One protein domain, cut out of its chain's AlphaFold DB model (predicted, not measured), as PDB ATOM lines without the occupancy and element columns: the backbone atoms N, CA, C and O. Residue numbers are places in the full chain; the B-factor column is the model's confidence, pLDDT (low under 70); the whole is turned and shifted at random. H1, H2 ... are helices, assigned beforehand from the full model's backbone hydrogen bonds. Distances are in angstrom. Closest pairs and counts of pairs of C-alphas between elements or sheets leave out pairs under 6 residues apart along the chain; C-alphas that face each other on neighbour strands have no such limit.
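AT A GLANCE: This is residues 13 to 187 of the 322 residues of an uncharacterized protein of Planctomycetes bacterium (UniProt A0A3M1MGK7). An elongated body of helices has two packed ends joined through H6: at one end H1, H2 and H3 run nearly parallel in a triangle, and at the other H8, H9 and H10 form an up-and-down bundle. H6 lies in the middle and makes a hairpin with H7, while H4 folds back on H3. The printed part has 175 residues with ten named helices, H1 to H10 in order, and no named strand; its class is all helix. It is compact, with a radius of gyration of the C-alphas of 16.7 A, and spans 59 by 35 by 26 A.

IN THESE COORDINATES: H1, residues 13 to 25, begins with C-alpha 13 at (46.189, 2.232, -9.698) and is 18.3 A long from first to last C-alpha. H2 is residues 30 to 38, H3 residues 49 to 63 at 22.2 A, H4 residues 65 to 75 and H5 residues 89 to 92. H6, the longest helix, is residues 96 to 112 and measures 24.2 A; its C-alpha 96 is at (32.047, 4.086, -18.642). H7 is residues 116 to 123, H8 residues 134 to 147 at 20.1 A and H9 residues 151 to 162. H10, residues 170 to 184, is 21.5 A long and ends with C-alpha 184 at (54.175, 15.299, -45.453).

HOW THE PARTS SIT: H1 touches H3 at a shallow tilt of 9 degrees, the same way; their closest C-alphas, of Val 19 and Ser 59, are 6.8 A apart. H2 and H3 form a hairpin, with the C-alphas of Val 36 and Ser 59 closest at 5.4 A. H3 and H4, another hairpin, come closest at the C-alphas of Ala 61 and Asn 68, 4.2 A. H6 touches H3 with residues 98 to 105 alone, at a steep tilt of 62 degrees; the C-alphas of Leu 53 and Ala 101 are closest at 6.5 A. H5 is close to H6 but not clearly touching. H6 and H7 form a hairpin, closest at the C-alphas of Gly 107 and Ala 119, 4.0 A. H7 and H8 form the next, closest at the C-alphas of Tyr 116 and Ser 144, 4.8 A. In the bundle, H8 and H9 run opposite ways, with the C-alphas of Ala 142 and Cys 154 closest at 4.6 A. H9 and H10 run opposite ways at 38 degrees, only just steep, with the C-alphas of Val 158 and Ala 176 closest at 5.9 A. Each O i to N i+4 pair is within hydrogen-bond range in H1, H2, H4 and H6 to H10; H3 has 10 of 11, and H5 is too short for one.

THE WHOLE: The C-alphas of Glu 30 and Glu 187, the two farthest apart, are 59.6 A apart. The printed part has no cut. The link from H4 to H5, residues 76 to 88, is long. No printed residue is under 70 in pLDDT.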
ATOM      1  N   THR A  13      46.851   2.299 -11.012       96.00
ATOM      2  CA  THR A  13      46.189   2.232  -9.698       96.00
ATOM      3  C   THR A  13      44.731   2.680  -9.767       96.00
ATOM      4  O   THR A  13      43.883   2.064  -9.135       96.00
ATOM      5  N   VAL A  14      44.413   3.685 -10.589       95.88
ATOM      6  CA  VAL A  14      43.039   4.183 -10.759       95.88
ATOM      7  C   VAL A  14      42.144   3.100 -11.367       95.88
ATOM      8  O   VAL A  14      41.046   2.848 -10.881       95.88
ATOM      9  N   TYR A  15      42.627   2.390 -12.390       96.81
ATOM     10  CA  TYR A  15      41.869   1.287 -12.987       96.81
ATOM     11  C   TYR A  15      41.784   0.067 -12.072       96.81
ATOM     12  O   TYR A  15      40.770  -0.628 -12.084       96.81
ATOM     13  N   GLN A  16      42.805  -0.183 -11.252       95.81
ATOM     14  CA  GLN A  16      42.741  -1.216 -10.224       95.81
ATOM     15  C   GLN A  16      41.631  -0.907  -9.203       95.81
ATOM     16  O   GLN A  16      40.824  -1.782  -8.901       95.81
ATOM     17  N   GLU A  17      41.533   0.340  -8.735       96.31
ATOM     18  CA  GLU A  17      40.455   0.798  -7.846       96.31
ATOM     19  C   GLU A  17      39.075   0.684  -8.511       96.31
ATOM     20  O   GLU A  17      38.128   0.195  -7.891       96.31
ATOM     21  N   PHE A  18      38.958   1.053  -9.790       97.19
ATOM     22  CA  PHE A  18      37.723   0.879 -10.558       97.19
ATOM     23  C   PHE A  18      37.291  -0.585 -10.655       97.19
ATOM     24  O   PHE A  18      36.111  -0.892 -10.472       97.19
ATOM     25  N   VAL A  19      38.233  -1.496 -10.903       97.31
ATOM     26  CA  VAL A  19      37.966  -2.938 -10.960       97.31
ATOM     27  C   VAL A  19      37.523  -3.471  -9.598       97.31
ATOM     28  O   VAL A  19      36.544  -4.216  -9.536       97.31
ATOM     29  N   VAL A  20      38.179  -3.069  -8.506       96.56
ATOM     30  CA  VAL A  20      37.779  -3.459  -7.142       96.56
ATOM     31  C   VAL A  20      36.370  -2.960  -6.828       96.56
ATOM     32  O   VAL A  20      35.516  -3.749  -6.425       96.56
ATOM     33  N   SER A  21      36.082  -1.684  -7.099       96.69
ATOM     34  CA  SER A  21      34.742  -1.126  -6.900       96.69
ATOM     35  C   SER A  21      33.687  -1.852  -7.738       96.69
ATOM     36  O   SER A  21      32.564  -2.046  -7.274       96.69
ATOM     37  N   TYR A  22      34.023  -2.263  -8.960       96.19
ATOM     38  CA  TYR A  22      33.105  -2.995  -9.827       96.19
ATOM     39  C   TYR A  22      32.823  -4.412  -9.312       96.19
ATOM     40  O   TYR A  22      31.667  -4.835  -9.297       96.19
ATOM     41  N   LEU A  23      33.838  -5.120  -8.805       96.62
ATOM     42  CA  LEU A  23      33.670  -6.419  -8.143       96.62
ATOM     43  C   LEU A  23      32.734  -6.332  -6.930       96.62
ATOM     44  O   LEU A  23      31.931  -7.238  -6.698       96.62
ATOM     45  N   GLU A  24      32.830  -5.254  -6.153       95.81
ATOM     46  CA  GLU A  24      31.949  -5.010  -5.011       95.81
ATOM     47  C   GLU A  24      30.512  -4.715  -5.444       95.81
ATOM     48  O   GLU A  24      29.583  -5.341  -4.934       95.81
ATOM     49  N   GLN A  25      30.327  -3.823  -6.423       94.50
ATOM     50  CA  GLN A  25      29.009  -3.467  -6.962       94.50
ATOM     51  C   GLN A  25      28.281  -4.679  -7.555       94.50
ATOM     52  O   GLN A  25      27.083  -4.843  -7.333       94.50
ATOM     53  N   GLN A  26      29.007  -5.547  -8.263       94.31
ATOM     54  CA  GLN A  26      28.468  -6.772  -8.862       94.31
ATOM     55  C   GLN A  26      28.385  -7.945  -7.874       94.31
ATOM     56  O   GLN A  26      28.012  -9.048  -8.267       94.31
ATOM     57  N   GLN A  27      28.737  -7.732  -6.599       95.50
ATOM     58  CA  GLN A  27      28.740  -8.761  -5.553       95.50
ATOM     59  C   GLN A  27      29.493 -10.032  -5.984       95.50
ATOM     60  O   GLN A  27      29.055 -11.157  -5.741       95.50
ATOM     61  N   ALA A  28      30.641  -9.845  -6.642       95.50
ATOM     62  CA  ALA A  28      31.418 -10.934  -7.214       95.50
ATOM     63  C   ALA A  28      31.859 -11.940  -6.139       95.50
ATOM     64  O   ALA A  28      32.282 -11.553  -5.041       95.50
ATOM     65  N   SER A  29      31.794 -13.231  -6.485       96.69
ATOM     66  CA  SER A  29      32.196 -14.325  -5.601       96.69
ATOM     67  C   SER A  29      33.684 -14.257  -5.251       96.69
ATOM     68  O   SER A  29      34.497 -13.708  -5.995       96.69
ATOM     69  N   GLU A  30      34.059 -14.874  -4.132       96.00
ATOM     70  CA  GLU A  30      35.456 -14.958  -3.687       96.00
ATOM     71  C   GLU A  30      36.373 -15.613  -4.737       96.00
ATOM     72  O   GLU A  30      37.525 -15.222  -4.907       96.00
ATOM     73  N   GLU A  31      35.849 -16.579  -5.496       96.69
ATOM     74  CA  GLU A  31      36.574 -17.205  -6.603       96.69
ATOM     75  C   GLU A  31      36.861 -16.209  -7.736       96.69
ATOM     76  O   GLU A  31      37.993 -16.128  -8.219       96.69
ATOM     77  N   VAL A  32      35.866 -15.405  -8.127       96.81
ATOM     78  CA  VAL A  32      36.037 -14.363  -9.151       96.81
ATOM     79  C   VAL A  32      37.017 -13.295  -8.673       96.81
ATOM     80  O   VAL A  32      37.890 -12.903  -9.446       96.81
ATOM     81  N   ARG A  33      36.931 -12.873  -7.405       97.25
ATOM     82  CA  ARG A  33      37.855 -11.897  -6.805       97.25
ATOM     83  C   ARG A  33      39.301 -12.379  -6.881       97.25
ATOM     84  O   ARG A  33      40.129 -11.691  -7.469       97.25
ATOM     85  N   ARG A  34      39.586 -13.601  -6.418       96.50
ATOM     86  CA  ARG A  34      40.934 -14.197  -6.493       96.50
ATOM     87  C   ARG A  34      41.439 -14.336  -7.923       96.50
ATOM     88  O   ARG A  34      42.618 -14.111  -8.195       96.50
ATOM     89  N   ARG A  35      40.554 -14.709  -8.852       96.62
ATOM     90  CA  ARG A  35      40.906 -14.788 -10.272       96.62
ATOM     91  C   ARG A  35      41.306 -13.415 -10.810       96.62
ATOM     92  O   ARG A  35      42.348 -13.316 -11.449       96.62
ATOM     93  N   VAL A  36      40.528 -12.372 -10.527       97.00
ATOM     94  CA  VAL A  36      40.850 -11.004 -10.951       97.00
ATOM     95  C   VAL A  36      42.139 -10.511 -10.302       97.00
ATOM     96  O   VAL A  36      42.986  -9.986 -11.013       97.00
ATOM     97  N   GLU A  37      42.354 -10.744  -9.008       95.62
ATOM     98  CA  GLU A  37      43.611 -10.403  -8.322       95.62
ATOM     99  C   GLU A  37      44.835 -11.021  -9.011       95.62
ATOM    100  O   GLU A  37      45.852 -10.349  -9.172       95.62
ATOM    101  N   SER A  38      44.726 -12.259  -9.510       96.25
ATOM    102  CA  SER A  38      45.820 -12.914 -10.247       96.25
ATOM    103  C   SER A  38      46.187 -12.223 -11.570       96.25
ATOM    104  O   SER A  38      47.290 -12.417 -12.085       96.25
ATOM    105  N   TYR A  39      45.292 -11.396 -12.122       95.75
ATOM    106  CA  TYR A  39      45.543 -10.613 -13.330       95.75
ATOM    107  C   TYR A  39      46.310  -9.324 -13.063       95.75
ATOM    108  O   TYR A  39      46.644  -8.645 -14.030       95.75
ATOM    109  N   TRP A  40      46.587  -8.942 -11.818       96.50
ATOM    110  CA  TRP A  40      47.283  -7.692 -11.512       96.50
ATOM    111  C   TRP A  40      48.623  -7.984 -10.822       96.50
ATOM    112  O   TRP A  40      48.680  -8.798  -9.902       96.50
ATOM    113  N   PRO A  41      49.735  -7.365 -11.263       94.50
ATOM    114  CA  PRO A  41      51.018  -7.516 -10.587       94.50
ATOM    115  C   PRO A  41      51.012  -6.798  -9.229       94.50
ATOM    116  O   PRO A  41      50.232  -5.877  -9.001       94.50
ATOM    117  N   ALA A  42      51.944  -7.172  -8.348       91.25
ATOM    118  CA  ALA A  42      52.100  -6.518  -7.047       91.25
ATOM    119  C   ALA A  42      52.512  -5.034  -7.164       91.25
ATOM    120  O   ALA A  42      52.100  -4.221  -6.343       91.25
ATOM    121  N   ASP A  43      53.308  -4.676  -8.181       93.38
ATOM    122  CA  ASP A  43      53.631  -3.283  -8.516       93.38
ATOM    123  C   ASP A  43      53.005  -2.906  -9.863       93.38
ATOM    124  O   ASP A  43      53.421  -3.387 -10.917       93.38
ATOM    125  N   VAL A  44      52.001  -2.030  -9.817       93.75
ATOM    126  CA  VAL A  44      51.260  -1.551 -10.994       93.75
ATOM    127  C   VAL A  44      51.799  -0.228 -11.548       93.75
ATOM    128  O   VAL A  44      51.339   0.218 -12.592       93.75
ATOM    129  N   ARG A  45      52.786   0.422 -10.910       89.56
ATOM    130  CA  ARG A  45      53.211   1.795 -11.274       89.56
ATOM    131  C   ARG A  45      53.793   1.927 -12.686       89.56
ATOM    132  O   ARG A  45      53.794   3.022 -13.236       89.56
ATOM    133  N   GLY A  46      54.293   0.832 -13.259       88.44
ATOM    134  CA  GLY A  46      54.808   0.785 -14.633       88.44
ATOM    135  C   GLY A  46      53.826   0.220 -15.663       88.44
ATOM    136  O   GLY A  46      54.143   0.208 -16.852       88.44
ATOM    137  N   LEU A  47      52.664  -0.265 -15.225       94.50
ATOM    138  CA  LEU A  47      51.684  -0.906 -16.093       94.50
ATOM    139  C   LEU A  47      50.955   0.158 -16.923       94.50
ATOM    140  O   LEU A  47      50.359   1.080 -16.374       94.50
ATOM    141  N   ARG A  48      51.008   0.040 -18.250       95.38
ATOM    142  CA  ARG A  48      50.392   0.990 -19.188       95.38
ATOM    143  C   ARG A  48      50.199   0.361 -20.562       95.38
ATOM    144  O   ARG A  48      50.677  -0.744 -20.822       95.38
ATOM    145  N   GLY A  49      49.562   1.101 -21.464       95.50
ATOM    146  CA  GLY A  49      49.435   0.690 -22.856       95.50
ATOM    147  C   GLY A  49      48.581  -0.573 -23.025       95.50
ATOM    148  O   GLY A  49      47.700  -0.830 -22.197       95.50
ATOM    149  N   PRO A  50      48.875  -1.404 -24.045       95.94
ATOM    150  CA  PRO A  50      48.068  -2.584 -24.350       95.94
ATOM    151  C   PRO A  50      47.949  -3.567 -23.184       95.94
ATOM    152  O   PRO A  50      46.921  -4.216 -23.032       95.94
ATOM    153  N   GLU A  51      48.979  -3.658 -22.341       96.00
ATOM    154  CA  GLU A  51      48.975  -4.560 -21.190       96.00
ATOM    155  C   GLU A  51      47.968  -4.121 -20.117       96.00
ATOM    156  O   GLU A  51      47.281  -4.962 -19.538       96.00
ATOM    157  N   LEU A  52      47.845  -2.812 -19.865       97.38
ATOM    158  CA  LEU A  52      46.830  -2.286 -18.951       97.38
ATOM    159  C   LEU A  52      45.426  -2.552 -19.503       97.38
ATOM    160  O   LEU A  52      44.577  -3.072 -18.780       97.38
ATOM    161  N   LEU A  53      45.209  -2.265 -20.791       97.94
ATOM    162  CA  LEU A  53      43.945  -2.538 -21.475       97.94
ATOM    163  C   LEU A  53      43.542  -4.014 -21.346       97.94
ATOM    164  O   LEU A  53      42.427  -4.313 -20.922       97.94
ATOM    165  N   ASP A  54      44.447  -4.941 -21.662       97.69
ATOM    166  CA  ASP A  54      44.143  -6.372 -21.645       97.69
ATOM    167  C   ASP A  54      43.797  -6.870 -20.223       97.69
ATOM    168  O   ASP A  54      42.886  -7.685 -20.063       97.69
ATOM    169  N   ARG A  55      44.438  -6.336 -19.171       97.88
ATOM    170  CA  ARG A  55      44.122  -6.670 -17.765       97.88
ATOM    171  C   ARG A  55      42.781  -6.091 -17.306       97.88
ATOM    172  O   ARG A  55      42.021  -6.780 -16.618       97.88
ATOM    173  N   VAL A  56      42.461  -4.859 -17.705       98.06
ATOM    174  CA  VAL A  56      41.156  -4.223 -17.446       98.06
ATOM    175  C   VAL A  56      40.032  -5.036 -18.093       98.06
ATOM    176  O   VAL A  56      39.053  -5.381 -17.430       98.06
ATOM    177  N   LEU A  57      40.207  -5.430 -19.357       98.38
ATOM    178  CA  LEU A  57      39.250  -6.261 -20.088       98.38
ATOM    179  C   LEU A  57      39.098  -7.652 -19.467       98.38
ATOM    180  O   LEU A  57      37.972  -8.101 -19.257       98.38
ATOM    181  N   ALA A  58      40.205  -8.319 -19.124       98.12
ATOM    182  CA  ALA A  58      40.175  -9.623 -18.462       98.12
ATOM    183  C   ALA A  58      39.438  -9.561 -17.115       98.12
ATOM    184  O   ALA A  58      38.674 -10.470 -16.782       98.12
ATOM    185  N   SER A  59      39.617  -8.468 -16.368       97.94
ATOM    186  CA  SER A  59      38.903  -8.226 -15.113       97.94
ATOM    187  C   SER A  59      37.397  -8.074 -15.344       97.94
ATOM    188  O   SER A  59      36.613  -8.723 -14.658       97.94
ATOM    189  N   GLY A  60      36.981  -7.295 -16.349       97.44
ATOM    190  CA  GLY A  60      35.569  -7.162 -16.728       97.44
ATOM    191  C   GLY A  60      34.944  -8.485 -17.187       97.44
ATOM    192  O   GLY A  60      33.873  -8.858 -16.718       97.44
ATOM    193  N   ALA A  61      35.650  -9.247 -18.027       97.88
ATOM    194  CA  ALA A  61      35.217 -10.564 -18.503       97.88
ATOM    195  C   ALA A  61      35.093 -11.603 -17.384       97.88
ATOM    196  O   ALA A  61      34.319 -12.553 -17.489       97.88
ATOM    197  N   ALA A  62      35.848 -11.437 -16.296       97.19
ATOM    198  CA  ALA A  62      35.727 -12.321 -15.153       97.19
ATOM    199  C   ALA A  62      34.431 -12.107 -14.352       97.19
ATOM    200  O   ALA A  62      34.056 -13.011 -13.604       97.19
ATOM    201  N   VAL A  63      33.789 -10.945 -14.503       95.62
ATOM    202  CA  VAL A  63      32.597 -10.523 -13.756       95.62
ATOM    203  C   VAL A  63      31.336 -10.612 -14.616       95.62
ATOM    204  O   VAL A  63      30.330 -11.138 -14.152       95.62
ATOM    205  N   ASP A  64      31.394 -10.153 -15.868       95.06
ATOM    206  CA  ASP A  64      30.263 -10.157 -16.801       95.06
ATOM    207  C   ASP A  64      30.521 -11.131 -17.966       95.06
ATOM    208  O   ASP A  64      31.457 -10.975 -18.757       95.06
ATOM    209  N   ALA A  65      29.659 -12.142 -18.092       95.62
ATOM    210  CA  ALA A  65      29.754 -13.160 -19.136       95.62
ATOM    211  C   ALA A  65      29.655 -12.574 -20.556       95.62
ATOM    212  O   ALA A  65      30.324 -13.069 -21.462       95.62
ATOM    213  N   ARG A  66      28.896 -11.488 -20.752       96.62
ATOM    214  CA  ARG A  66      28.749 -10.818 -22.058       96.62
ATOM    215  C   ARG A  66      30.051 -10.158 -22.487       96.62
ATOM    216  O   ARG A  66      30.413 -10.190 -23.661       96.62
ATOM    217  N   VAL A  67      30.792  -9.603 -21.527       97.31
ATOM    218  CA  VAL A  67      32.135  -9.062 -21.763       97.31
ATOM    219  C   VAL A  67      33.074 -10.189 -22.195       97.31
ATOM    220  O   VAL A  67      33.792 -10.042 -23.183       97.31
ATOM    221  N   ASN A  68      33.024 -11.344 -21.527       97.12
ATOM    222  CA  ASN A  68      33.810 -12.513 -21.924       97.12
ATOM    223  C   ASN A  68      33.466 -13.013 -23.339       97.12
ATOM    224  O   ASN A  68      34.373 -13.288 -24.120       97.12
ATOM    225  N   GLU A  69      32.183 -13.091 -23.699       96.25
ATOM    226  CA  GLU A  69      31.747 -13.467 -25.054       96.25
ATOM    227  C   GLU A  69      32.318 -12.531 -26.127       96.25
ATOM    228  O   GLU A  69      32.801 -12.995 -27.164       96.25
ATOM    229  N   VAL A  70      32.322 -11.219 -25.863       97.38
ATOM    230  CA  VAL A  70      32.969 -10.235 -26.739       97.38
ATOM    231  C   VAL A  70      34.458 -10.546 -26.870       97.38
ATOM    232  O   VAL A  70      34.941 -10.691 -27.993       97.38
ATOM    233  N   LEU A  71      35.188 -10.711 -25.762       97.31
ATOM    234  CA  LEU A  71      36.636 -10.953 -25.806       97.31
ATOM    235  C   LEU A  71      37.012 -12.249 -26.529       97.31
ATOM    236  O   LEU A  71      37.971 -12.248 -27.301       97.31
ATOM    237  N   VAL A  72      36.248 -13.325 -26.334       96.56
ATOM    238  CA  VAL A  72      36.453 -14.595 -27.050       96.56
ATOM    239  C   VAL A  72      36.348 -14.382 -28.560       96.56
ATOM    240  O   VAL A  72      37.201 -14.858 -29.307       96.56
ATOM    241  N   ARG A  73      35.357 -13.609 -29.022       95.88
ATOM    242  CA  ARG A  73      35.222 -13.270 -30.447       95.88
ATOM    243  C   ARG A  73      36.334 -12.356 -30.949       95.88
ATOM    244  O   ARG A  73      36.773 -12.513 -32.083       95.88
ATOM    245  N   LEU A  74      36.793 -11.404 -30.137       96.44
ATOM    246  CA  LEU A  74      37.906 -10.529 -30.520       96.44
ATOM    247  C   LEU A  74      39.214 -11.316 -30.694       96.44
ATOM    248  O   LEU A  74      39.987 -10.984 -31.596       96.44
ATOM    249  N   ALA A  75      39.431 -12.342 -29.865       94.56
ATOM    250  CA  ALA A  75      40.619 -13.193 -29.880       94.56
ATOM    251  C   ALA A  75      40.691 -14.141 -31.090       94.56
ATOM    252  O   ALA A  75      41.792 -14.520 -31.486       94.56
ATOM    253  N   ASP A  76      39.555 -14.512 -31.688       94.50
ATOM    254  CA  ASP A  76      39.528 -15.331 -32.901       94.50
ATOM    255  C   ASP A  76      39.802 -14.465 -34.148       94.50
ATOM    256  O   ASP A  76      38.951 -13.655 -34.532       94.50
ATOM    257  N   PRO A  77      40.956 -14.619 -34.828       89.69
ATOM    258  CA  PRO A  77      41.303 -13.801 -35.988       89.69
ATOM    259  C   PRO A  77      40.357 -14.003 -37.181       89.69
ATOM    260  O   PRO A  77      40.265 -13.111 -38.025       89.69
ATOM    261  N   LEU A  78      39.655 -15.138 -37.257       89.38
ATOM    262  CA  LEU A  78      38.715 -15.456 -38.332       89.38
ATOM    263  C   LEU A  78      37.289 -14.996 -38.018       89.38
ATOM    264  O   LEU A  78      36.484 -14.826 -38.936       89.38
ATOM    265  N   ALA A  79      36.967 -14.776 -36.744       92.31
ATOM    266  CA  ALA A  79      35.667 -14.261 -36.352       92.31
ATOM    267  C   ALA A  79      35.523 -12.779 -36.715       92.31
ATOM    268  O   ALA A  79      36.445 -11.970 -36.561       92.31
ATOM    269  N   LEU A  80      34.310 -12.411 -37.131       90.88
ATOM    270  CA  LEU A  80      33.913 -11.015 -37.259       90.88
ATOM    271  C   LEU A  80      33.811 -10.390 -35.854       90.88
ATOM    272  O   LEU A  80      33.033 -10.909 -35.034       90.88
ATOM    273  N   PRO A  81      34.538  -9.295 -35.559       93.31
ATOM    274  CA  PRO A  81      34.415  -8.601 -34.281       93.31
ATOM    275  C   PRO A  81      32.988  -8.077 -34.071       93.31
ATOM    276  O   PRO A  81      32.361  -7.622 -35.029       93.31
ATOM    277  N   PRO A  82      32.448  -8.128 -32.843       94.19
ATOM    278  CA  PRO A  82      31.181  -7.477 -32.538       94.19
ATOM    279  C   PRO A  82      31.333  -5.951 -32.624       94.19
ATOM    280  O   PRO A  82      32.276  -5.381 -32.066       94.19
ATOM    281  N   ALA A  83      30.396  -5.284 -33.302       95.19
ATOM    282  CA  ALA A  83      30.357  -3.828 -33.349       95.19
ATOM    283  C   ALA A  83      29.728  -3.275 -32.054       95.19
ATOM    284  O   ALA A  83      28.639  -3.715 -31.682       95.19
ATOM    285  N   PRO A  84      30.352  -2.290 -31.378       95.31
ATOM    286  CA  PRO A  84      29.816  -1.707 -30.146       95.31
ATOM    287  C   PRO A  84      28.377  -1.183 -30.250       95.31
ATOM    288  O   PRO A  84      27.614  -1.324 -29.302       95.31
ATOM    289  N   ARG A  85      27.986  -0.626 -31.406       93.31
ATOM    290  CA  ARG A  85      26.614  -0.146 -31.661       93.31
ATOM    291  C   ARG A  85      25.545  -1.242 -31.567       93.31
ATOM    292  O   ARG A  85      24.395  -0.940 -31.270       93.31
ATOM    293  N   ASP A  86      25.931  -2.499 -31.785       94.12
ATOM    294  CA  ASP A  86      25.032  -3.655 -31.775       94.12
ATOM    295  C   ASP A  86      24.951  -4.299 -30.376       94.12
ATOM    296  O   ASP A  86      24.284  -5.315 -30.183       94.12
ATOM    297  N   LEU A  87      25.634  -3.716 -29.381       94.81
ATOM    298  CA  LEU A  87      25.671  -4.168 -27.993       94.81
ATOM    299  C   LEU A  87      24.911  -3.162 -27.110       94.81
ATOM    300  O   LEU A  87      25.536  -2.307 -26.488       94.81
ATOM    301  N   PRO A  88      23.570  -3.232 -27.009       92.88
ATOM    302  CA  PRO A  88      22.786  -2.219 -26.293       92.88
ATOM    303  C   PRO A  88      23.169  -2.104 -24.810       92.88
ATOM    304  O   PRO A  88      23.204  -1.005 -24.264       92.88
ATOM    305  N   TRP A  89      23.542  -3.223 -24.180       94.94
ATOM    306  CA  TRP A  89      23.998  -3.269 -22.789       94.94
ATOM    307  C   TRP A  89      25.310  -2.507 -22.554       94.94
ATOM    308  O   TRP A  89      25.575  -2.070 -21.435       94.94
ATOM    309  N   LEU A  90      26.131  -2.322 -23.594       94.62
ATOM    310  CA  LEU A  90      27.446  -1.692 -23.485       94.62
ATOM    311  C   LEU A  90      27.346  -0.210 -23.098       94.62
ATOM    312  O   LEU A  90      28.259   0.318 -22.474       94.62
ATOM    313  N   ALA A  91      26.253   0.463 -23.465       88.56
ATOM    314  CA  ALA A  91      26.054   1.882 -23.175       88.56
ATOM    315  C   ALA A  91      25.330   2.149 -21.845       88.56
ATOM    316  O   ALA A  91      25.371   3.273 -21.349       88.56
ATOM    317  N   THR A  92      24.633   1.154 -21.286       90.69
ATOM    318  CA  THR A  92      23.708   1.360 -20.158       90.69
ATOM    319  C   THR A  92      24.025   0.527 -18.925       90.69
ATOM    320  O   THR A  92      23.653   0.925 -17.824       90.69
ATOM    321  N   GLU A  93      24.676  -0.627 -19.080       93.56
ATOM    322  CA  GLU A  93      24.797  -1.628 -18.012       93.56
ATOM    323  C   GLU A  93      26.235  -1.881 -17.553       93.56
ATOM    324  O   GLU A  93      26.446  -2.614 -16.586       93.56
ATOM    325  N   VAL A  94      27.224  -1.270 -18.207       94.25
ATOM    326  CA  VAL A  94      28.624  -1.326 -17.772       94.25
ATOM    327  C   VAL A  94      29.165   0.056 -17.412       94.25
ATOM    328  O   VAL A  94      28.717   1.058 -17.967       94.25
ATOM    329  N   PRO A  95      30.145   0.138 -16.493       95.75
ATOM    330  CA  PRO A  95      30.802   1.399 -16.176       95.75
ATOM    331  C   PRO A  95      31.479   2.023 -17.403       95.75
ATOM    332  O   PRO A  95      32.065   1.306 -18.216       95.75
ATOM    333  N   GLY A  96      31.493   3.358 -17.488       95.56
ATOM    334  CA  GLY A  96      32.047   4.086 -18.642       95.56
ATOM    335  C   GLY A  96      33.503   3.731 -18.975       95.56
ATOM    336  O   GLY A  96      33.847   3.541 -20.137       95.56
ATOM    337  N   TRP A  97      34.351   3.510 -17.965       96.06
ATOM    338  CA  TRP A  97      35.740   3.089 -18.192       96.06
ATOM    339  C   TRP A  97      35.851   1.709 -18.865       96.06
ATOM    340  O   TRP A  97      36.778   1.473 -19.640       96.06
ATOM    341  N   LEU A  98      34.917   0.790 -18.580       97.31
ATOM    342  CA  LEU A  98      34.879  -0.546 -19.180       97.31
ATOM    343  C   LEU A  98      34.253  -0.489 -20.572       97.31
ATOM    344  O   LEU A  98      34.724  -1.176 -21.479       97.31
ATOM    345  N   GLN A  99      33.236   0.358 -20.746       97.19
ATOM    346  CA  GLN A  99      32.671   0.685 -22.051       97.19
ATOM    347  C   GLN A  99      33.769   1.173 -23.002       97.19
ATOM    348  O   GLN A  99      33.946   0.592 -24.072       97.19
ATOM    349  N   ASP A 100      34.550   2.179 -22.608       97.56
ATOM    350  CA  ASP A 100      35.618   2.728 -23.447       97.56
ATOM    351  C   ASP A 100      36.739   1.713 -23.703       97.56
ATOM    352  O   ASP A 100      37.225   1.606 -24.832       97.56
ATOM    353  N   ALA A 101      37.102   0.900 -22.704       97.94
ATOM    354  CA  ALA A 101      38.059  -0.191 -22.884       97.94
ATOM    355  C   ALA A 101      37.571  -1.218 -23.924       97.94
ATOM    356  O   ALA A 101      38.331  -1.613 -24.811       97.94
ATOM    357  N   LEU A 102      36.300  -1.631 -23.864       97.88
ATOM    358  CA  LEU A 102      35.713  -2.575 -24.820       97.88
ATOM    359  C   LEU A 102      35.615  -1.986 -26.222       97.88
ATOM    360  O   LEU A 102      35.950  -2.655 -27.199       97.88
ATOM    361  N   ARG A 103      35.210  -0.722 -26.330       98.06
ATOM    362  CA  ARG A 103      35.150  -0.005 -27.604       98.06
ATOM    363  C   ARG A 103      36.526   0.121 -28.252       98.06
ATOM    364  O   ARG A 103      36.653  -0.147 -29.447       98.06
ATOM    365  N   LEU A 104      37.559   0.444 -27.470       98.38
ATOM    366  CA  LEU A 104      38.946   0.446 -27.935       98.38
ATOM    367  C   LEU A 104      39.396  -0.954 -28.372       98.38
ATOM    368  O   LEU A 104      40.031  -1.102 -29.416       98.38
ATOM    369  N   ALA A 105      39.040  -1.997 -27.618       98.31
ATOM    370  CA  ALA A 105      39.362  -3.378 -27.971       98.31
ATOM    371  C   ALA A 105      38.719  -3.802 -29.300       98.31
ATOM    372  O   ALA A 105      39.403  -4.389 -30.142       98.31
ATOM    373  N   CYS A 106      37.443  -3.463 -29.516       98.00
ATOM    374  CA  CYS A 106      36.751  -3.668 -30.788       98.00
ATOM    375  C   CYS A 106      37.428  -2.884 -31.918       98.00
ATOM    376  O   CYS A 106      37.742  -3.471 -32.952       98.00
ATOM    377  N   GLY A 107      37.731  -1.597 -31.708       98.06
ATOM    378  CA  GLY A 107      38.417  -0.752 -32.691       98.06
ATOM    379  C   GLY A 107      39.774  -1.316 -33.118       98.06
ATOM    380  O   GLY A 107      40.038  -1.478 -34.309       98.06
ATOM    381  N   ARG A 108      40.591  -1.739 -32.145       97.62
ATOM    382  CA  ARG A 108      41.851  -2.471 -32.367       97.62
ATOM    383  C   ARG A 108      41.636  -3.708 -33.238       97.62
ATOM    384  O   ARG A 108      42.390  -3.942 -34.180       97.62
ATOM    385  N   ALA A 109      40.625  -4.508 -32.918       97.81
ATOM    386  CA  ALA A 109      40.356  -5.766 -33.600       97.81
ATOM    387  C   ALA A 109      39.857  -5.549 -35.044       97.81
ATOM    388  O   ALA A 109      40.248  -6.291 -35.946       97.81
ATOM    389  N   PHE A 110      39.033  -4.525 -35.278       98.00
ATOM    390  CA  PHE A 110      38.597  -4.122 -36.613       98.00
ATOM    391  C   PHE A 110      39.766  -3.606 -37.459       98.00
ATOM    392  O   PHE A 110      39.965  -4.085 -38.576       98.00
ATOM    393  N   ALA A 111      40.600  -2.716 -36.910       97.38
ATOM    394  CA  ALA A 111      41.765  -2.182 -37.613       97.38
ATOM    395  C   ALA A 111      42.747  -3.293 -38.027       97.38
ATOM    396  O   ALA A 111      43.208  -3.330 -39.166       97.38
ATOM    397  N   GLN A 112      43.002  -4.268 -37.146       95.62
ATOM    398  CA  GLN A 112      43.845  -5.434 -37.454       95.62
ATOM    399  C   GLN A 112      43.286  -6.316 -38.585       95.62
ATOM    400  O   GLN A 112      44.052  -6.996 -39.266       95.62
ATOM    401  N   ARG A 113      41.968  -6.284 -38.812       95.81
ATOM    402  CA  ARG A 113      41.269  -6.995 -39.897       95.81
ATOM    403  C   ARG A 113      40.999  -6.102 -41.116       95.81
ATOM    404  O   ARG A 113      40.201  -6.467 -41.974       95.81
ATOM    405  N   LYS A 114      41.656  -4.937 -41.208       96.50
ATOM    406  CA  LYS A 114      41.471  -3.926 -42.267       96.50
ATOM    407  C   LYS A 114      40.042  -3.373 -42.367       96.50
ATOM    408  O   LYS A 114      39.663  -2.853 -43.411       96.50
ATOM    409  N   MET A 115      39.240  -3.466 -41.310       97.12
ATOM    410  CA  MET A 115      37.882  -2.914 -41.233       97.12
ATOM    411  C   MET A 115      37.930  -1.499 -40.636       97.12
ATOM    412  O   MET A 115      37.499  -1.266 -39.512       97.12
ATOM    413  N   TYR A 116      38.556  -0.566 -41.355       97.94
ATOM    414  CA  TYR A 116      38.903   0.757 -40.822       97.94
ATOM    415  C   TYR A 116      37.688   1.643 -40.525       97.94
ATOM    416  O   TYR A 116      37.701   2.372 -39.536       97.94
ATOM    417  N   ASP A 117      36.625   1.535 -41.324       97.00
ATOM    418  CA  ASP A 117      35.375   2.266 -41.105       97.00
ATOM    419  C   ASP A 117      34.765   1.887 -39.737       97.00
ATOM    420  O   ASP A 117      34.505   2.744 -38.892       97.00
ATOM    421  N   GLU A 118      34.639   0.583 -39.465       97.56
ATOM    422  CA  GLU A 118      34.147   0.064 -38.185       97.56
ATOM    423  C   GLU A 118      35.103   0.337 -37.021       97.56
ATOM    424  O   GLU A 118      34.665   0.481 -35.875       97.56
ATOM    425  N   ALA A 119      36.408   0.406 -37.292       98.38
ATOM    426  CA  ALA A 119      37.399   0.749 -36.284       98.38
ATOM    427  C   ALA A 119      37.192   2.182 -35.773       98.38
ATOM    428  O   ALA A 119      37.089   2.381 -34.558       98.38
ATOM    429  N   LEU A 120      37.071   3.158 -36.683       98.25
ATOM    430  CA  LEU A 120      36.812   4.556 -36.325       98.25
ATOM    431  C   LEU A 120      35.468   4.725 -35.627       98.25
ATOM    432  O   LEU A 120      35.400   5.377 -34.588       98.25
ATOM    433  N   GLU A 121      34.419   4.079 -36.130       97.81
ATOM    434  CA  GLU A 121      33.100   4.118 -35.499       97.81
ATOM    435  C   GLU A 121      33.130   3.554 -34.070       97.81
ATOM    436  O   GLU A 121      32.597   4.162 -33.138       97.81
ATOM    437  N   SER A 122      33.811   2.423 -33.868       97.69
ATOM    438  CA  SER A 122      33.955   1.812 -32.541       97.69
ATOM    439  C   SER A 122      34.608   2.779 -31.555       97.69
ATOM    440  O   SER A 122      34.143   2.899 -30.419       97.69
ATOM    441  N   MET A 123      35.637   3.504 -32.000       97.75
ATOM    442  CA  MET A 123      36.416   4.438 -31.186       97.75
ATOM    443  C   MET A 123      35.859   5.871 -31.164       97.75
ATOM    444  O   MET A 123      36.439   6.729 -30.495       97.75
ATOM    445  N   ALA A 124      34.758   6.160 -31.861       96.56
ATOM    446  CA  ALA A 124      34.238   7.517 -32.025       96.56
ATOM    447  C   ALA A 124      33.878   8.179 -30.682       96.56
ATOM    448  O   ALA A 124      33.151   7.621 -29.863       96.56
ATOM    449  N   GLY A 125      34.375   9.388 -30.430       95.50
ATOM    450  CA  GLY A 125      34.049  10.146 -29.215       95.50
ATOM    451  C   GLY A 125      34.754   9.697 -27.928       95.50
ATOM    452  O   GLY A 125      34.624  10.397 -26.926       95.50
ATOM    453  N   ILE A 126      35.534   8.605 -27.935       96.88
ATOM    454  CA  ILE A 126      36.404   8.254 -26.796       96.88
ATOM    455  C   ILE A 126      37.436   9.371 -26.606       96.88
ATOM    456  O   ILE A 126      38.105   9.765 -27.565       96.88
ATOM    457  N   GLN A 127      37.576   9.887 -25.390       94.69
ATOM    458  CA  GLN A 127      38.552  10.935 -25.100       94.69
ATOM    459  C   GLN A 127      39.891  10.334 -24.661       94.69
ATOM    460  O   GLN A 127      39.942   9.312 -23.971       94.69
ATOM    461  N   VAL A 128      40.989  10.973 -25.071       95.81
ATOM    462  CA  VAL A 128      42.367  10.516 -24.809       95.81
ATOM    463  C   VAL A 128      42.677  10.490 -23.306       95.81
ATOM    464  O   VAL A 128      43.467   9.670 -22.857       95.81
ATOM    465  N   ASP A 129      42.033  11.347 -22.517       93.00
ATOM    466  CA  ASP A 129      42.210  11.482 -21.068       93.00
ATOM    467  C   ASP A 129      41.363  10.504 -20.229       93.00
ATOM    468  O   ASP A 129      41.617  10.348 -19.034       93.00
ATOM    469  N   GLN A 130      40.376   9.834 -20.829       89.50
ATOM    470  CA  GLN A 130      39.426   8.956 -20.124       89.50
ATOM    471  C   GLN A 130      39.720   7.460 -20.316       89.50
ATOM    472  O   GLN A 130      39.289   6.617 -19.521       89.50
ATOM    473  N   VAL A 131      40.472   7.110 -21.361       95.75
ATOM    474  CA  VAL A 131      40.720   5.720 -21.757       95.75
ATOM    475  C   VAL A 131      41.962   5.128 -21.084       95.75
ATOM    476  O   VAL A 131      42.964   5.805 -20.873       95.75
ATOM    477  N   CYS A 132      41.930   3.822 -20.800       96.06
ATOM    478  CA  CYS A 132      43.037   3.129 -20.127       96.06
ATOM    479  C   CYS A 132      44.306   2.986 -20.981       96.06
ATOM    480  O   CYS A 132      45.401   2.845 -20.441       96.06
ATOM    481  N   ASP A 133      44.175   3.039 -22.308       97.88
ATOM    482  CA  ASP A 133      45.297   2.969 -23.243       97.88
ATOM    483  C   ASP A 133      45.174   4.041 -24.339       97.88
ATOM    484  O   ASP A 133      44.757   3.750 -25.468       97.88
ATOM    485  N   PRO A 134      45.549   5.295 -24.024       98.00
ATOM    486  CA  PRO A 134      45.476   6.394 -24.982       98.00
ATOM    487  C   PRO A 134      46.427   6.202 -26.169       98.00
ATOM    488  O   PRO A 134      46.120   6.604 -27.289       98.00
ATOM    489  N   GLY A 135      47.561   5.527 -25.953       97.94
ATOM    490  CA  GLY A 135      48.527   5.229 -27.007       97.94
ATOM    491  C   GLY A 135      47.956   4.310 -28.088       97.94
ATOM    492  O   GLY A 135      48.148   4.577 -29.273       97.94
ATOM    493  N   SER A 136      47.228   3.250 -27.711       98.19
ATOM    494  CA  SER A 136      46.525   2.418 -28.699       98.19
ATOM    495  C   SER A 136      45.362   3.152 -29.354       98.19
ATOM    496  O   SER A 136      45.156   2.955 -30.550       98.19
ATOM    497  N   LEU A 137      44.618   3.982 -28.612       98.62
ATOM    498  CA  LEU A 137      43.515   4.767 -29.177       98.62
ATOM    499  C   LEU A 137      44.007   5.635 -30.339       98.62
ATOM    500  O   LEU A 137      43.526   5.477 -31.458       98.62
ATOM    501  N   LEU A 138      45.008   6.480 -30.081       98.56
ATOM    502  CA  LEU A 138      45.589   7.364 -31.092       98.56
ATOM    503  C   LEU A 138      46.214   6.567 -32.240       98.56
ATOM    504  O   LEU A 138      46.011   6.886 -33.403       98.56
ATOM    505  N   PHE A 139      46.931   5.482 -31.934       98.69
ATOM    506  CA  PHE A 139      47.559   4.661 -32.968       98.69
ATOM    507  C   PHE A 139      46.546   4.026 -33.933       98.69
ATOM    508  O   PHE A 139      46.750   4.066 -35.145       98.69
ATOM    509  N   TYR A 140      45.476   3.409 -33.423       98.62
ATOM    510  CA  TYR A 140      44.508   2.726 -34.285       98.62
ATOM    511  C   TYR A 140      43.555   3.694 -34.992       98.62
ATOM    512  O   TYR A 140      43.084   3.346 -36.080       98.62
ATOM    513  N   ARG A 141      43.294   4.884 -34.433       98.50
ATOM    514  CA  ARG A 141      42.593   5.960 -35.147       98.50
ATOM    515  C   ARG A 141      43.426   6.473 -36.309       98.50
ATOM    516  O   ARG A 141      43.013   6.268 -37.445       98.50
ATOM    517  N   ALA A 142      44.651   6.917 -36.030       98.38
ATOM    518  CA  ALA A 142      45.606   7.361 -37.039       98.38
ATOM    519  C   ALA A 142      45.791   6.342 -38.171       98.38
ATOM    520  O   ALA A 142      45.760   6.691 -39.347       98.38
ATOM    521  N   LEU A 143      45.963   5.058 -37.831       98.06
ATOM    522  CA  LEU A 143      46.085   3.989 -38.825       98.06
ATOM    523  C   LEU A 143      44.833   3.873 -39.706       98.06
ATOM    524  O   LEU A 143      44.942   3.668 -40.912       98.06
ATOM    525  N   SER A 144      43.647   3.973 -39.109       98.44
ATOM    526  CA  SER A 144      42.383   3.860 -39.839       98.44
ATOM    527  C   SER A 144      42.129   5.096 -40.707       98.44
ATOM    528  O   SER A 144      41.779   4.948 -41.873       98.44
ATOM    529  N   GLU A 145      42.380   6.298 -40.187       98.19
ATOM    530  CA  GLU A 145      42.294   7.574 -40.913       98.19
ATOM    531  C   GLU A 145      43.267   7.630 -42.094       98.19
ATOM    532  O   GLU A 145      42.886   8.059 -43.182       98.19
ATOM    533  N   HIS A 146      44.492   7.120 -41.922       97.38
ATOM    534  CA  HIS A 146      45.484   7.017 -42.998       97.38
ATOM    535  C   HIS A 146      44.966   6.183 -44.171       97.38
ATOM    536  O   HIS A 146      45.038   6.598 -45.328       97.38
ATOM    537  N   HIS A 147      44.396   5.014 -43.871       95.88
ATOM    538  CA  HIS A 147      43.837   4.131 -44.889       95.88
ATOM    539  C   HIS A 147      42.546   4.658 -45.520       95.88
ATOM    540  O   HIS A 147      42.268   4.328 -46.671       95.88
ATOM    541  N   LEU A 148      41.775   5.458 -44.785       95.50
ATOM    542  CA  LEU A 148      40.538   6.083 -45.254       95.50
ATOM    543  C   LEU A 148      40.757   7.462 -45.890       95.50
ATOM    544  O   LEU A 148      39.777   8.151 -46.162       95.50
ATOM    545  N   LEU A 149      42.013   7.858 -46.135       94.50
ATOM    546  CA  LEU A 149      42.373   9.143 -46.740       94.50
ATOM    547  C   LEU A 149      41.793  10.354 -45.995       94.50
ATOM    548  O   LEU A 149      41.244  11.274 -46.596       94.50
ATOM    549  N   GLN A 150      41.949  10.365 -44.671       95.94
ATOM    550  CA  GLN A 150      41.590  11.487 -43.800       95.94
ATOM    551  C   GLN A 150      42.873  12.150 -43.265       95.94
ATOM    552  O   GLN A 150      43.230  11.942 -42.104       95.94
ATOM    553  N   PRO A 151      43.624  12.897 -44.101       95.25
ATOM    554  CA  PRO A 151      44.979  13.348 -43.774       95.25
ATOM    555  C   PRO A 151      45.025  14.305 -42.579       95.25
ATOM    556  O   PRO A 151      45.935  14.203 -41.764       95.25
ATOM    557  N   GLU A 152      44.043  15.198 -42.453       95.81
ATOM    558  CA  GLU A 152      43.969  16.188 -41.371       95.81
ATOM    559  C   GLU A 152      43.817  15.500 -40.009       95.81
ATOM    560  O   GLU A 152      44.683  15.648 -39.149       95.81
ATOM    561  N   ALA A 153      42.783  14.664 -39.859       96.94
ATOM    562  CA  ALA A 153      42.550  13.877 -38.645       96.94
ATOM    563  C   ALA A 153      43.736  12.949 -38.328       96.94
ATOM    564  O   ALA A 153      44.214  12.910 -37.195       96.94
ATOM    565  N   CYS A 154      44.283  12.284 -39.352       97.88
ATOM    566  CA  CYS A 154      45.428  11.396 -39.187       97.88
ATOM    567  C   CYS A 154      46.659  12.137 -38.647       97.88
ATOM    568  O   CYS A 154      47.318  11.655 -37.726       97.88
ATOM    569  N   LEU A 155      46.983  13.310 -39.202       97.00
ATOM    570  CA  LEU A 155      48.107  14.118 -38.732       97.00
ATOM    571  C   LEU A 155      47.892  14.605 -37.299       97.00
ATOM    572  O   LEU A 155      48.837  14.551 -36.514       97.00
ATOM    573  N   GLU A 156      46.675  15.018 -36.942       96.75
ATOM    574  CA  GLU A 156      46.333  15.409 -35.570       96.75
ATOM    575  C   GLU A 156      46.614  14.276 -34.572       96.75
ATOM    576  O   GLU A 156      47.357  14.475 -33.602       96.75
ATOM    577  N   ASP A 157      46.105  13.070 -34.833       97.81
ATOM    578  CA  ASP A 157      46.279  11.921 -33.941       97.81
ATOM    579  C   ASP A 157      47.730  11.408 -33.912       97.81
ATOM    580  O   ASP A 157      48.248  11.049 -32.847       97.81
ATOM    581  N   VAL A 158      48.436  11.413 -35.050       97.88
ATOM    582  CA  VAL A 158      49.847  11.000 -35.125       97.88
ATOM    583  C   VAL A 158      50.767  11.993 -34.420       97.88
ATOM    584  O   VAL A 158      51.646  11.573 -33.658       97.88
ATOM    585  N   ASP A 159      50.581  13.296 -34.629       97.19
ATOM    586  CA  ASP A 159      51.365  14.324 -33.944       97.19
ATOM    587  C   ASP A 159      51.096  14.306 -32.439       97.19
ATOM    588  O   ASP A 159      52.021  14.506 -31.642       97.19
ATOM    589  N   LEU A 160      49.857  14.025 -32.024       97.31
ATOM    590  CA  LEU A 160      49.520  13.835 -30.620       97.31
ATOM    591  C   LEU A 160      50.224  12.597 -30.048       97.31
ATOM    592  O   LEU A 160      50.915  12.702 -29.031       97.31
ATOM    593  N   LEU A 161      50.140  11.449 -30.725       97.75
ATOM    594  CA  LEU A 161      50.784  10.193 -30.327       97.75
ATOM    595  C   LEU A 161      52.307  10.341 -30.167       97.75
ATOM    596  O   LEU A 161      52.883   9.901 -29.166       97.75
ATOM    597  N   LEU A 162      52.971  10.990 -31.128       97.19
ATOM    598  CA  LEU A 162      54.430  11.126 -31.169       97.19
ATOM    599  C   LEU A 162      55.004  12.070 -30.098       97.19
ATOM    600  O   LEU A 162      56.209  12.031 -29.842       97.19
ATOM    601  N   GLN A 163      54.178  12.842 -29.382       97.06
ATOM    602  CA  GLN A 163      54.638  13.625 -28.223       97.06
ATOM    603  C   GLN A 163      55.229  12.753 -27.105       97.06
ATOM    604  O   GLN A 163      56.074  13.228 -26.345       97.06
ATOM    605  N   ARG A 164      54.822  11.477 -27.018       95.88
ATOM    606  CA  ARG A 164      55.330  10.487 -26.048       95.88
ATOM    607  C   ARG A 164      56.003   9.292 -26.704       95.88
ATOM    608  O   ARG A 164      56.005   8.185 -26.173       95.88
ATOM    609  N   GLU A 165      56.619   9.512 -27.854       96.00
ATOM    610  CA  GLU A 165      57.191   8.460 -28.686       96.00
ATOM    611  C   GLU A 165      58.092   7.449 -27.950       96.00
ATOM    612  O   GLU A 165      57.984   6.245 -28.181       96.00
ATOM    613  N   SER A 166      58.966   7.912 -27.048       94.81
ATOM    614  CA  SER A 166      59.896   7.045 -26.303       94.81
ATOM    615  C   SER A 166      59.208   6.070 -25.344       94.81
ATOM    616  O   SER A 166      59.848   5.157 -24.828       94.81
ATOM    617  N   GLU A 167      57.926   6.284 -25.068       94.56
ATOM    618  CA  GLU A 167      57.130   5.501 -24.127       94.56
ATOM    619  C   GLU A 167      56.215   4.486 -24.824       94.56
ATOM    620  O   GLU A 167      55.640   3.625 -24.156       94.56
ATOM    621  N   LEU A 168      56.087   4.574 -26.150       95.62
ATOM    622  CA  LEU A 168      55.202   3.734 -26.948       95.62
ATOM    623  C   LEU A 168      55.810   2.354 -27.235       95.62
ATOM    624  O   LEU A 168      57.034   2.202 -27.322       95.62
ATOM    625  N   PRO A 169      54.967   1.341 -27.516       96.12
ATOM    626  CA  PRO A 169      55.423   0.130 -28.182       96.12
ATOM    627  C   PRO A 169      56.192   0.468 -29.468       96.12
ATOM    628  O   PRO A 169      55.726   1.257 -30.290       96.12
ATOM    629  N   VAL A 170      57.339  -0.187 -29.688       96.12
ATOM    630  CA  VAL A 170      58.253   0.102 -30.815       96.12
ATOM    631  C   VAL A 170      57.534   0.108 -32.167       96.12
ATOM    632  O   VAL A 170      57.820   0.945 -33.021       96.12
ATOM    633  N   ARG A 171      56.582  -0.812 -32.357       96.06
ATOM    634  CA  ARG A 171      55.766  -0.897 -33.574       96.06
ATOM    635  C   ARG A 171      54.913   0.355 -33.807       96.06
ATOM    636  O   ARG A 171      54.830   0.798 -34.943       96.06
ATOM    637  N   TYR A 172      54.330   0.932 -32.753       97.62
ATOM    638  CA  TYR A 172      53.472   2.113 -32.860       97.62
ATOM    639  C   TYR A 172      54.311   3.330 -33.213       97.62
ATOM    640  O   TYR A 172      54.025   3.974 -34.211       97.62
ATOM    641  N   ALA A 173      55.411   3.563 -32.492       97.69
ATOM    642  CA  ALA A 173      56.332   4.659 -32.791       97.69
ATOM    643  C   ALA A 173      56.861   4.597 -34.236       97.69
ATOM    644  O   ALA A 173      56.825   5.585 -34.965       97.69
ATOM    645  N   ARG A 174      57.317   3.419 -34.687       98.06
ATOM    646  CA  ARG A 174      57.849   3.254 -36.049       98.06
ATOM    647  C   ARG A 174      56.794   3.508 -37.122       98.06
ATOM    648  O   ARG A 174      57.081   4.236 -38.065       98.06
ATOM    649  N   LEU A 175      55.610   2.912 -36.990       97.94
ATOM    650  CA  LEU A 175      54.538   3.092 -37.969       97.94
ATOM    651  C   LEU A 175      53.995   4.523 -37.956       97.94
ATOM    652  O   LEU A 175      53.809   5.085 -39.022       97.94
ATOM    653  N   ALA A 176      53.837   5.143 -36.786       98.06
ATOM    654  CA  ALA A 176      53.406   6.533 -36.670       98.06
ATOM    655  C   ALA A 176      54.381   7.499 -37.365       98.06
ATOM    656  O   ALA A 176      53.947   8.364 -38.117       98.06
ATOM    657  N   ARG A 177      55.703   7.311 -37.208       97.75
ATOM    658  CA  ARG A 177      56.696   8.093 -37.970       97.75
ATOM    659  C   ARG A 177      56.553   7.913 -39.479       97.75
ATOM    660  O   ARG A 177      56.694   8.887 -40.209       97.75
ATOM    661  N   LEU A 178      56.320   6.681 -39.936       97.62
ATOM    662  CA  LEU A 178      56.148   6.391 -41.361       97.62
ATOM    663  C   LEU A 178      54.869   7.024 -41.909       97.62
ATOM    664  O   LEU A 178      54.931   7.638 -42.962       97.62
ATOM    665  N   ILE A 179      53.753   6.927 -41.181       97.25
ATOM    666  CA  ILE A 179      52.482   7.568 -41.543       97.25
ATOM    667  C   ILE A 179      52.661   9.087 -41.629       97.25
ATOM    668  O   ILE A 179      52.286   9.688 -42.629       97.25
ATOM    669  N   ARG A 180      53.301   9.705 -40.627       97.12
ATOM    670  CA  ARG A 180      53.578  11.149 -40.623       97.12
ATOM    671  C   ARG A 180      54.399  11.579 -41.835       97.12
ATOM    672  O   ARG A 180      54.010  12.506 -42.529       97.12
ATOM    673  N   ALA A 181      55.507  10.887 -42.099       96.12
ATOM    674  CA  ALA A 181      56.385  11.192 -43.228       96.12
ATOM    675  C   ALA A 181      55.708  10.949 -44.588       96.12
ATOM    676  O   ALA A 181      55.955  11.683 -45.536       96.12
ATOM    677  N   ASP A 182      54.847   9.934 -44.686       94.88
ATOM    678  CA  ASP A 182      54.059   9.652 -45.889       94.88
ATOM    679  C   ASP A 182      53.034  10.762 -46.177       94.88
ATOM    680  O   ASP A 182      52.809  11.102 -47.335       94.88
ATOM    681  N   LEU A 183      52.458  11.374 -45.137       93.88
ATOM    682  CA  LEU A 183      51.507  12.480 -45.275       93.88
ATOM    683  C   LEU A 183      52.164  13.851 -45.501       93.88
ATOM    684  O   LEU A 183      51.502  14.744 -46.019       93.88
ATOM    685  N   GLU A 184      53.452  14.037 -45.184       88.06
ATOM    686  CA  GLU A 184      54.175  15.299 -45.453       88.06
ATOM    687  C   GLU A 184      54.221  15.652 -46.953       88.06
ATOM    688  O   GLU A 184      54.279  16.830 -47.301       88.06
ATOM    689  N   GLY A 185      54.189  14.646 -47.834       84.31
ATOM    690  CA  GLY A 185      54.172  14.808 -49.292       84.31
ATOM    691  C   GLY A 185      52.807  14.569 -49.938       84.31
ATOM    692  O   GLY A 185      52.748  14.387 -51.153       84.31
ATOM    693  N   TYR A 186      51.729  14.494 -49.154       90.81
ATOM    694  CA  TYR A 186      50.395  14.266 -49.701       90.81
ATOM    695  C   TYR A 186      49.885  15.517 -50.427       90.81
ATOM    696  O   TYR A 186      49.775  16.594 -49.841       90.81
ATOM    697  N   GLU A 187      49.528  15.345 -51.697       90.06
ATOM    698  CA  GLU A 187      48.947  16.390 -52.535       90.06
ATOM    699  C   GLU A 187      47.538  15.976 -52.991       90.06
ATOM    700  O   GLU A 187      47.380  14.895 -53.580       90.06
TER     701      GLU A 187